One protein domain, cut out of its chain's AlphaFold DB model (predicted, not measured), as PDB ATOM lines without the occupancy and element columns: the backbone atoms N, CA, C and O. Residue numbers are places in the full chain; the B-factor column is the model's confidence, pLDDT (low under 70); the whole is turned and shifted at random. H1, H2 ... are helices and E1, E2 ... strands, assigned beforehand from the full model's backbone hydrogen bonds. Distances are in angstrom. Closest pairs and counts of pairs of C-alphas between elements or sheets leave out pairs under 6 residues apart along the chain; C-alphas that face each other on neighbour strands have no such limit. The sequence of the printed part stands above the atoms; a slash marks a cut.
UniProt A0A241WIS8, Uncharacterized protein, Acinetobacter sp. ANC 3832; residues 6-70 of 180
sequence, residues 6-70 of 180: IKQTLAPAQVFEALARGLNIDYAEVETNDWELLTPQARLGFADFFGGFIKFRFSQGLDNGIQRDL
ATOM      1  N   ILE A   6      16.090  -6.653  53.953       81.12
ATOM      2  CA  ILE A   6      15.312  -7.181  52.825       81.12
ATOM      3  C   ILE A   6      16.192  -8.105  51.985       81.12
ATOM      4  O   ILE A   6      17.413  -7.980  51.989       81.12
ATOM      5  N   LYS A   7      15.599  -9.068  51.278       78.12
ATOM      6  CA  LYS A   7      16.367  -9.970  50.402       78.12
ATOM      7  C   LYS A   7      16.829  -9.211  49.160       78.12
ATOM      8  O   LYS A   7      16.085  -8.385  48.639       78.12
ATOM      9  N   GLN A   8      18.044  -9.489  48.695       81.38
ATOM     10  CA  GLN A   8      18.558  -8.901  47.464       81.38
ATOM     11  C   GLN A   8      18.092  -9.704  46.244       81.38
ATOM     12  O   GLN A   8      18.410 -10.891  46.139       81.38
ATOM     13  N   THR A   9      17.414  -9.047  45.304       85.94
ATOM     14  CA  THR A   9      17.127  -9.605  43.976       85.94
ATOM     15  C   THR A   9      18.316  -9.380  43.038       85.94
ATOM     16  O   THR A   9      18.925  -8.307  43.045       85.94
ATOM     17  N   LEU A  10      18.645 -10.372  42.210       87.94
ATOM     18  CA  LEU A  10      19.769 -10.323  41.274       87.94
ATOM     19  C   LEU A  10      19.314 -10.159  39.829       87.94
ATOM     20  O   LEU A  10      18.368 -10.803  39.381       87.94
ATOM     21  N   ALA A  11      20.045  -9.325  39.095       88.38
ATOM     22  CA  ALA A  11      19.942  -9.231  37.648       88.38
ATOM     23  C   ALA A  11      20.683 -10.404  36.971       88.38
ATOM     24  O   ALA A  11      21.638 -10.936  37.543       88.38
ATOM     25  N   PRO A  12      20.345 -10.768  35.721       88.50
ATOM     26  CA  PRO A  12      20.935 -11.933  35.047       88.50
ATOM     27  C   PRO A  12      22.463 -11.891  34.959       88.50
ATOM     28  O   PRO A  12      23.133 -12.874  35.260       88.50
ATOM     29  N   ALA A  13      23.039 -10.727  34.643       86.62
ATOM     30  CA  ALA A  13      24.493 -10.545  34.635       86.62
ATOM     31  C   ALA A  13      25.128 -10.868  36.000       86.62
ATOM     32  O   ALA A  13      26.166 -11.523  36.065       86.62
ATOM     33  N   GLN A  14      24.469 -10.476  37.095       85.31
ATOM     34  CA  GLN A  14      24.933 -10.754  38.454       85.31
ATOM     35  C   GLN A  14      24.841 -12.246  38.785       85.31
ATOM     36  O   GLN A  14      25.704 -12.762  39.489       85.31
ATOM     37  N   VAL A  15      23.833 -12.947  38.256       89.25
ATOM     38  CA  VAL A  15      23.713 -14.405  38.390       89.25
ATOM     39  C   VAL A  15      24.897 -15.095  37.720       89.25
ATOM     40  O   VAL A  15      25.567 -15.900  38.360       89.25
ATOM     41  N   PHE A  16      25.226 -14.735  36.477       88.06
ATOM     42  CA  PHE A  16      26.373 -15.325  35.779       88.06
ATOM     43  C   PHE A  16      27.705 -15.011  36.464       88.06
ATOM     44  O   PHE A  16      28.525 -15.912  36.644       88.06
ATOM     45  N   GLU A  17      27.915 -13.766  36.900       82.88
ATOM     46  CA  GLU A  17      29.102 -13.394  37.678       82.88
ATOM     47  C   GLU A  17      29.217 -14.205  38.972       82.88
ATOM     48  O   GLU A  17      30.310 -14.638  39.340       82.88
ATOM     49  N   ALA A  18      28.101 -14.413  39.671       83.38
ATOM     50  CA  ALA A  18      28.067 -15.162  40.915       83.38
ATOM     51  C   ALA A  18      28.364 -16.652  40.692       83.38
ATOM     52  O   ALA A  18      29.231 -17.203  41.373       83.38
ATOM     53  N   LEU A  19      27.728 -17.272  39.696       86.31
ATOM     54  CA  LEU A  19      27.969 -18.668  39.325       86.31
ATOM     55  C   LEU A  19      29.420 -18.893  38.883       86.31
ATOM     56  O   LEU A  19      30.065 -19.829  39.349       86.31
ATOM     57  N   ALA A  20      29.983 -17.992  38.069       81.31
ATOM     58  CA  ALA A  20      31.394 -18.039  37.671       81.31
ATOM     59  C   ALA A  20      32.350 -17.934  38.875       81.31
ATOM     60  O   ALA A  20      33.488 -18.406  38.831       81.31
ATOM     61  N   ARG A  21      31.893 -17.326  39.974       76.12
ATOM     62  CA  ARG A  21      32.637 -17.222  41.234       76.12
ATOM     63  C   ARG A  21      32.385 -18.391  42.187       76.12
ATOM     64  O   ARG A  21      33.006 -18.389  43.249       76.12
ATOM     65  N   GLY A  22      31.572 -19.379  41.810       79.38
ATOM     66  CA  GLY A  22      31.227 -20.535  42.641       79.38
ATOM     67  C   GLY A  22      30.195 -20.232  43.729       79.38
ATOM     68  O   GLY A  22      30.052 -21.022  44.657       79.38
ATOM     69  N   LEU A  23      29.500 -19.094  43.632       83.62
ATOM     70  CA  LEU A  23      28.458 -18.716  44.579       83.62
ATOM     71  C   LEU A  23      27.147 -19.423  44.233       83.62
ATOM     72  O   LEU A  23      26.750 -19.494  43.069       83.62
ATOM     73  N   ASN A  24      26.447 -19.868  45.269       88.31
ATOM     74  CA  ASN A  24      25.146 -20.508  45.148       88.31
ATOM     75  C   ASN A  24      24.047 -19.458  44.929       88.31
ATOM     76  O   ASN A  24      24.012 -18.419  45.605       88.31
ATOM     77  N   ILE A  25      23.148 -19.739  43.990       90.62
ATOM     78  CA  ILE A  25      22.042 -18.865  43.592       90.62
ATOM     79  C   ILE A  25      20.739 -19.624  43.791       90.62
ATOM     80  O   ILE A  25      20.633 -20.761  43.353       90.62
ATOM     81  N   ASP A  26      19.748 -18.985  44.405       91.81
ATOM     82  CA  ASP A  26      18.375 -19.480  44.395       91.81
ATOM     83  C   ASP A  26      17.596 -18.781  43.275       91.81
ATOM     84  O   ASP A  26      17.804 -17.589  43.009       91.81
ATOM     85  N   TYR A  27      16.641 -19.485  42.683       93.25
ATOM     86  CA  TYR A  27      15.659 -18.929  41.760       93.25
ATOM     87  C   TYR A  27      14.237 -19.260  42.219       93.25
ATOM     88  O   TYR A  27      14.023 -20.195  42.985       93.25
ATOM     89  N   ALA A  28      13.274 -18.454  41.788       92.44
ATOM     90  CA  ALA A  28      11.846 -18.687  41.972       92.44
ATOM     91  C   ALA A  28      11.083 -17.996  40.839       92.44
ATOM     92  O   ALA A  28      11.595 -17.048  40.235       92.44
ATOM     93  N   GLU A  29       9.847 -18.408  40.587       91.25
ATOM     94  CA  GLU A  29       8.944 -17.610  39.759       91.25
ATOM     95  C   GLU A  29       8.676 -16.242  40.412       91.25
ATOM     96  O   GLU A  29       8.732 -16.051  41.637       91.25
ATOM     97  N   VAL A  30       8.427 -15.230  39.584       87.88
ATOM     98  CA  VAL A  30       8.017 -13.916  40.086       87.88
ATOM     99  C   VAL A  30       6.701 -14.079  40.858       87.88
ATOM    100  O   VAL A  30       5.897 -14.953  40.571       87.88
ATOM    101  N   GLU A  31       6.525 -13.288  41.918       85.12
ATOM    102  CA  GLU A  31       5.380 -13.385  42.854       85.12
ATOM    103  C   GLU A  31       5.291 -14.649  43.735       85.12
ATOM    104  O   GLU A  31       4.553 -14.625  44.717       85.12
ATOM    105  N   THR A  32       6.105 -15.690  43.522       86.56
ATOM    106  CA  THR A  32       6.122 -16.877  44.406       86.56
ATOM    107  C   THR A  32       7.209 -16.799  45.485       86.56
ATOM    108  O   THR A  32       8.144 -15.996  45.410       86.56
ATOM    109  N   ASN A  33       7.097 -17.605  46.543       85.00
ATOM    110  CA  ASN A  33       8.141 -17.745  47.569       85.00
ATOM    111  C   ASN A  33       8.796 -19.134  47.550       85.00
ATOM    112  O   ASN A  33       9.488 -19.499  48.502       85.00
ATOM    113  N   ASP A  34       8.624 -19.860  46.449       89.38
ATOM    114  CA  ASP A  34       9.097 -21.227  46.254       89.38
ATOM    115  C   ASP A  34      10.509 -21.189  45.670       89.38
ATOM    116  O   ASP A  34      10.728 -21.288  44.467       89.38
ATOM    117  N   TRP A  35      11.474 -20.908  46.545       90.31
ATOM    118  CA  TRP A  35      12.872 -20.750  46.159       90.31
ATOM    119  C   TRP A  35      13.570 -22.100  46.038       90.31
ATOM    120  O   TRP A  35      13.622 -22.861  47.003       90.31
ATOM    121  N   GLU A  36      14.188 -22.334  44.887       91.56
ATOM    122  CA  GLU A  36      14.967 -23.528  44.581       91.56
ATOM    123  C   GLU A  36      16.424 -23.169  44.301       91.56
ATOM    124  O   GLU A  36      16.727 -22.103  43.764       91.56
ATOM    125  N   LEU A  37      17.343 -24.072  44.644       91.19
ATOM    126  CA  LEU A  37      18.756 -23.897  44.331       91.19
ATOM    127  C   LEU A  37      18.981 -24.056  42.821       91.19
ATOM    128  O   LEU A  37      18.608 -25.067  42.223       91.19
ATOM    129  N   LEU A  38      19.659 -23.086  42.215       91.44
ATOM    130  CA  LEU A  38      20.071 -23.134  40.820       91.44
ATOM    131  C   LEU A  38      21.220 -24.133  40.659       91.44
ATOM    132  O   LEU A  38      22.385 -23.829  40.923       91.44
ATOM    133  N   THR A  39      20.875 -25.339  40.223       89.00
ATOM    134  CA  THR A  39      21.819 -26.430  39.958       89.00
ATOM    135  C   THR A  39      21.954 -26.686  38.456       89.00
ATOM    136  O   THR A  39      21.077 -26.288  37.686       89.00
ATOM    137  N   PRO A  40      22.998 -27.403  38.001       84.69
ATOM    138  CA  PRO A  40      23.103 -27.837  36.606       84.69
ATOM    139  C   PRO A  40      21.923 -28.697  36.118       84.69
ATOM    140  O   PRO A  40      21.749 -28.865  34.916       84.69
ATOM    141  N   GLN A  41      21.133 -29.269  37.034       86.50
ATOM    142  CA  GLN A  41      19.941 -30.066  36.736       86.50
ATOM    143  C   GLN A  41      18.664 -29.220  36.613       86.50
ATOM    144  O   GLN A  41      17.625 -29.757  36.219       86.50
ATOM    145  N   ALA A  42      18.717 -27.925  36.943       87.38
ATOM    146  CA  ALA A  42      17.586 -27.022  36.774       87.38
ATOM    147  C   ALA A  42      17.188 -26.959  35.293       87.38
ATOM    148  O   ALA A  42      18.032 -26.817  34.407       87.38
ATOM    149  N   ARG A  43      15.885 -27.041  35.008       86.25
ATOM    150  CA  ARG A  43      15.346 -26.990  33.638       86.25
ATOM    151  C   ARG A  43      15.187 -25.551  33.134       86.25
ATOM    152  O   ARG A  43      14.182 -25.236  32.511       86.25
ATOM    153  N   LEU A  44      16.159 -24.691  33.432       88.06
ATOM    154  CA  LEU A  44      16.185 -23.309  32.961       88.06
ATOM    155  C   LEU A  44      17.068 -23.202  31.721       88.06
ATOM    156  O   LEU A  44      18.265 -23.493  31.759       88.06
ATOM    157  N   GLY A  45      16.477 -22.769  30.615       87.12
ATOM    158  CA  GLY A  45      17.196 -22.347  29.425       87.12
ATOM    159  C   GLY A  45      17.815 -20.961  29.604       87.12
ATOM    160  O   GLY A  45      17.408 -20.171  30.452       87.12
ATOM    161  N   PHE A  46      18.787 -20.620  28.754       86.62
ATOM    162  CA  PHE A  46      19.440 -19.303  28.792       86.62
ATOM    163  C   PHE A  46      18.447 -18.139  28.632       86.62
ATOM    164  O   PHE A  46      18.601 -17.104  29.276       86.62
ATOM    165  N   ALA A  47      17.410 -18.314  27.806       88.38
ATOM    166  CA  ALA A  47      16.373 -17.304  27.599       88.38
ATOM    167  C   ALA A  47      15.581 -16.994  28.882       88.38
ATOM    168  O   ALA A  47      15.186 -15.848  29.088       88.38
ATOM    169  N   ASP A  48      15.416 -17.973  29.772       90.75
ATOM    170  CA  ASP A  48      14.594 -17.846  30.980       90.75
ATOM    171  C   ASP A  48      15.198 -16.854  31.978       90.75
ATOM    172  O   ASP A  48      14.476 -16.113  32.643       90.75
ATOM    173  N   PHE A  49      16.532 -16.735  31.996       88.69
ATOM    174  CA  PHE A  49      17.242 -15.728  32.788       88.69
ATOM    175  C   PHE A  49      16.847 -14.305  32.391       88.69
ATOM    176  O   PHE A  49      16.854 -13.411  33.229       88.69
ATOM    177  N   PHE A  50      16.476 -14.083  31.130       88.50
ATOM    178  CA  PHE A  50      16.098 -12.771  30.604       88.50
ATOM    179  C   PHE A  50      14.590 -12.632  30.362       88.50
ATOM    180  O   PHE A  50      14.134 -11.551  29.996       88.50
ATOM    181  N   GLY A  51      13.813 -13.697  30.584       83.94
ATOM    182  CA  GLY A  51      12.381 -13.750  30.286       83.94
ATOM    183  C   GLY A  51      11.498 -12.960  31.252       83.94
ATOM    184  O   GLY A  51      10.338 -12.702  30.948       83.94
ATOM    185  N   GLY A  52      12.025 -12.560  32.414       83.94
ATOM    186  CA  GLY A  52      11.316 -11.716  33.385       83.94
ATOM    187  C   GLY A  52      10.248 -12.428  34.223       83.94
ATOM    188  O   GLY A  52       9.637 -11.785  35.068       83.94
ATOM    189  N   PHE A  53      10.044 -13.733  34.028       88.81
ATOM    190  CA  PHE A  53       9.145 -14.565  34.840       88.81
ATOM    191  C   PHE A  53       9.868 -15.293  35.984       88.81
ATOM    192  O   PHE A  53       9.216 -15.840  36.871       88.81
ATOM    193  N   ILE A  54      11.205 -15.249  36.004       91.50
ATOM    194  CA  ILE A  54      12.051 -15.792  37.073       91.50
ATOM    195  C   ILE A  54      12.765 -14.651  37.787       91.50
ATOM    196  O   ILE A  54      13.277 -13.721  37.159       91.50
ATOM    197  N   LYS A  55      12.837 -14.746  39.114       91.69
ATOM    198  CA  LYS A  55      13.667 -13.896  39.967       91.69
ATOM    199  C   LYS A  55      14.767 -14.718  40.621       91.69
ATOM    200  O   LYS A  55      14.580 -15.882  40.968       91.69
ATOM    201  N   PHE A  56      15.905 -14.072  40.835       92.25
ATOM    202  CA  PHE A  56      17.095 -14.697  41.396       92.25
ATOM    203  C   PHE A  56      17.508 -14.002  42.682       92.25
ATOM    204  O   PHE A  56      17.332 -12.793  42.837       92.25
ATOM    205  N   ARG A  57      18.112 -14.759  43.588       88.94
ATOM    206  CA  ARG A  57      18.804 -14.227  44.761       88.94
ATOM    207  C   ARG A  57      20.007 -15.093  45.071       88.94
ATOM    208  O   ARG A  57      20.134 -16.209  44.586       88.94
ATOM    209  N   PHE A  58      20.867 -14.622  45.950       86.25
ATOM    210  CA  PHE A  58      21.879 -15.505  46.507       86.25
ATOM    211  C   PHE A  58      21.266 -16.507  47.480       86.25
ATOM    212  O   PHE A  58      20.423 -16.130  48.300       86.25
ATOM    213  N   SER A  59      21.737 -17.752  47.431       84.06
ATOM    214  CA  SER A  59      21.355 -18.762  48.415       84.06
ATOM    215  C   SER A  59      21.760 -18.318  49.814       84.06
ATOM    216  O   SER A  59      22.857 -17.783  50.025       84.06
ATOM    217  N   GLN A  60      20.860 -18.521  50.773       71.50
ATOM    218  CA  GLN A  60      21.111 -18.175  52.167       71.50
ATOM    219  C   GLN A  60      22.058 -19.207  52.794       71.50
ATOM    220  O   GLN A  60      21.791 -20.402  52.740       71.50
ATOM    221  N   GLY A  61      23.168 -18.752  53.382       64.88
ATOM    222  CA  GLY A  61      24.144 -19.630  54.034       64.88
ATOM    223  C   GLY A  61      25.526 -18.993  54.211       64.88
ATOM    224  O   GLY A  61      25.866 -18.017  53.538       64.88
ATOM    225  N   LEU A  62      26.325 -19.555  55.126       57.62
ATOM    226  CA  LEU A  62      27.685 -19.096  55.460       57.62
ATOM    227  C   LEU A  62      28.663 -19.213  54.282       57.62
ATOM    228  O   LEU A  62      29.527 -18.350  54.125       57.62
ATOM    229  N   ASP A  63      28.494 -20.221  53.426       59.16
ATOM    230  CA  ASP A  63      29.421 -20.519  52.324       59.16
ATOM    231  C   ASP A  63      29.505 -19.377  51.307       59.16
ATOM    232  O   ASP A  63      30.593 -18.967  50.896       59.16
ATOM    233  N   ASN A  64      28.358 -18.779  50.976       64.56
ATOM    234  CA  ASN A  64      28.296 -17.597  50.122       64.56
ATOM    235  C   ASN A  64      28.924 -16.365  50.789       64.56
ATOM    236  O   ASN A  64      29.485 -15.520  50.095       64.56
ATOM    237  N   GLY A  65      28.838 -16.244  52.117       59.94
ATOM    238  CA  GLY A  65      29.462 -15.151  52.865       59.94
ATOM    239  C   GLY A  65      30.983 -15.220  52.836       59.94
ATOM    240  O   GLY A  65      31.646 -14.257  52.459       59.94
ATOM    241  N   ILE A  66      31.529 -16.398  53.145       58.84
ATOM    242  CA  ILE A  66      32.976 -16.638  53.189       58.84
ATOM    243  C   ILE A  66      33.594 -16.483  51.793       58.84
ATOM    244  O   ILE A  66      34.627 -15.830  51.642       58.84
ATOM    245  N   GLN A  67      32.961 -17.028  50.749       62.03
ATOM    246  CA  GLN A  67      33.482 -16.916  49.383       62.03
ATOM    247  C   GLN A  67      33.426 -15.489  48.817       62.03
ATOM    248  O   GLN A  67      34.285 -15.134  48.006       62.03
ATOM    249  N   ARG A  68      32.463 -14.658  49.243       62.69
ATOM    250  CA  ARG A  68      32.426 -13.231  48.882       62.69
ATOM    251  C   ARG A  68      33.541 -12.446  49.560       62.69
ATOM    252  O   ARG A  68      34.334 -11.813  48.866       62.69
ATOM    253  N   ASP A  69      33.677 -12.586  50.878       60.19
ATOM    254  CA  ASP A  69      34.688 -11.868  51.666       60.19
ATOM    255  C   ASP A  69      36.127 -12.203  51.233       60.19
ATOM    256  O   ASP A  69      37.027 -11.357  51.290       60.19
ATOM    257  N   LEU A  70      36.365 -13.440  50.781       57.06
ATOM    258  CA  LEU A  70      37.669 -13.880  50.280       57.06
ATOM    259  C   LEU A  70      38.015 -13.301  48.899       57.06
ATOM    260  O   LEU A  70      39.199 -13.129  48.604       57.06
TER     261      LEU A  70
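What this domain is: This is residues 6 to 70 of the 180 residues of an uncharacterized protein of Acinetobacter sp. ANC 3832 (UniProt A0A241WIS8). A small two-stranded antiparallel ribbon, E1 beside E2, makes the middle, with helix H1 packed on it and a long loop, residues 30 to 45, that folds back so that residues 36 to 37 pair with E1. The short helix H2 lies beyond this ribbon, near the first residue of H1, while H3 sits at one end of the longest axis with thin contact to the rest. The printed part has 65 residues with three named helices and two named strands, in the order H1 E1 H2 E2 H3; the class is mixed, helices and strands, with under half of the residues in named elements. The whole is compact, with a radius of gyration of the C-alphas of 11.5 A and spans of 32 by 24 by 20 A.

How they stand to each other: E1, residues 25 to 29, and E2, residues 54 to 58, are antiparallel neighbours, with 153 degrees between their directions. N 26 and O 57 are 2.8 A apart and N 55 and O 28 are 2.8 A apart, both within hydrogen-bond range. Residues 26 to 27 of E1 also pair, antiparallel, with residues 36 to 37. The closest C-alphas of H1, residues 12 to 20, and E1 are those of Val 15 and Ile 25, 7.1 A apart. The closest C-alphas of H1 and E2 are those of Val 15 and Phe 56, 7.3 A apart. H2, residues 46 to 49, is close to H1 but not clearly touching it; their closest C-alphas are those of Pro 12 and Phe 49, 5.8 A apart. H3, residues 62 to 70, is apart from H1, E1 and H2; its closest C-alpha to E2 is that of Asn 64, 7.7 A from that of Phe 58. In H1 and H3 every O i to N i+4 pair is within hydrogen-bond range; H2 is too short for such a pair.

Where its parts are: E1 measures 13.7 A from C-alpha 25 at (22.042, -18.865, 43.592) to C-alpha 29, and E2 13.6 A from C-alpha 54 to C-alpha 58. H1 begins at C-alpha 12, (20.935, -11.933, 35.047), and is 12.4 A long. H2 measures 5.8 A. H3 is 12.4 A long and ends at C-alpha 70, (37.669, -13.880, 50.280).

The domain as a whole: The two C-alphas farthest apart, those of Glu 31 and Leu 70, are 33.1 A apart. The printed part, residues 6 to 70, has no cut. The link from E1 to H2, 16 residues, is long; the links from H1 to E1, H2 to E2 and E2 to H3 are tight. The mean pLDDT of the printed part is 82.8, and residues 61 to 70 are under 70.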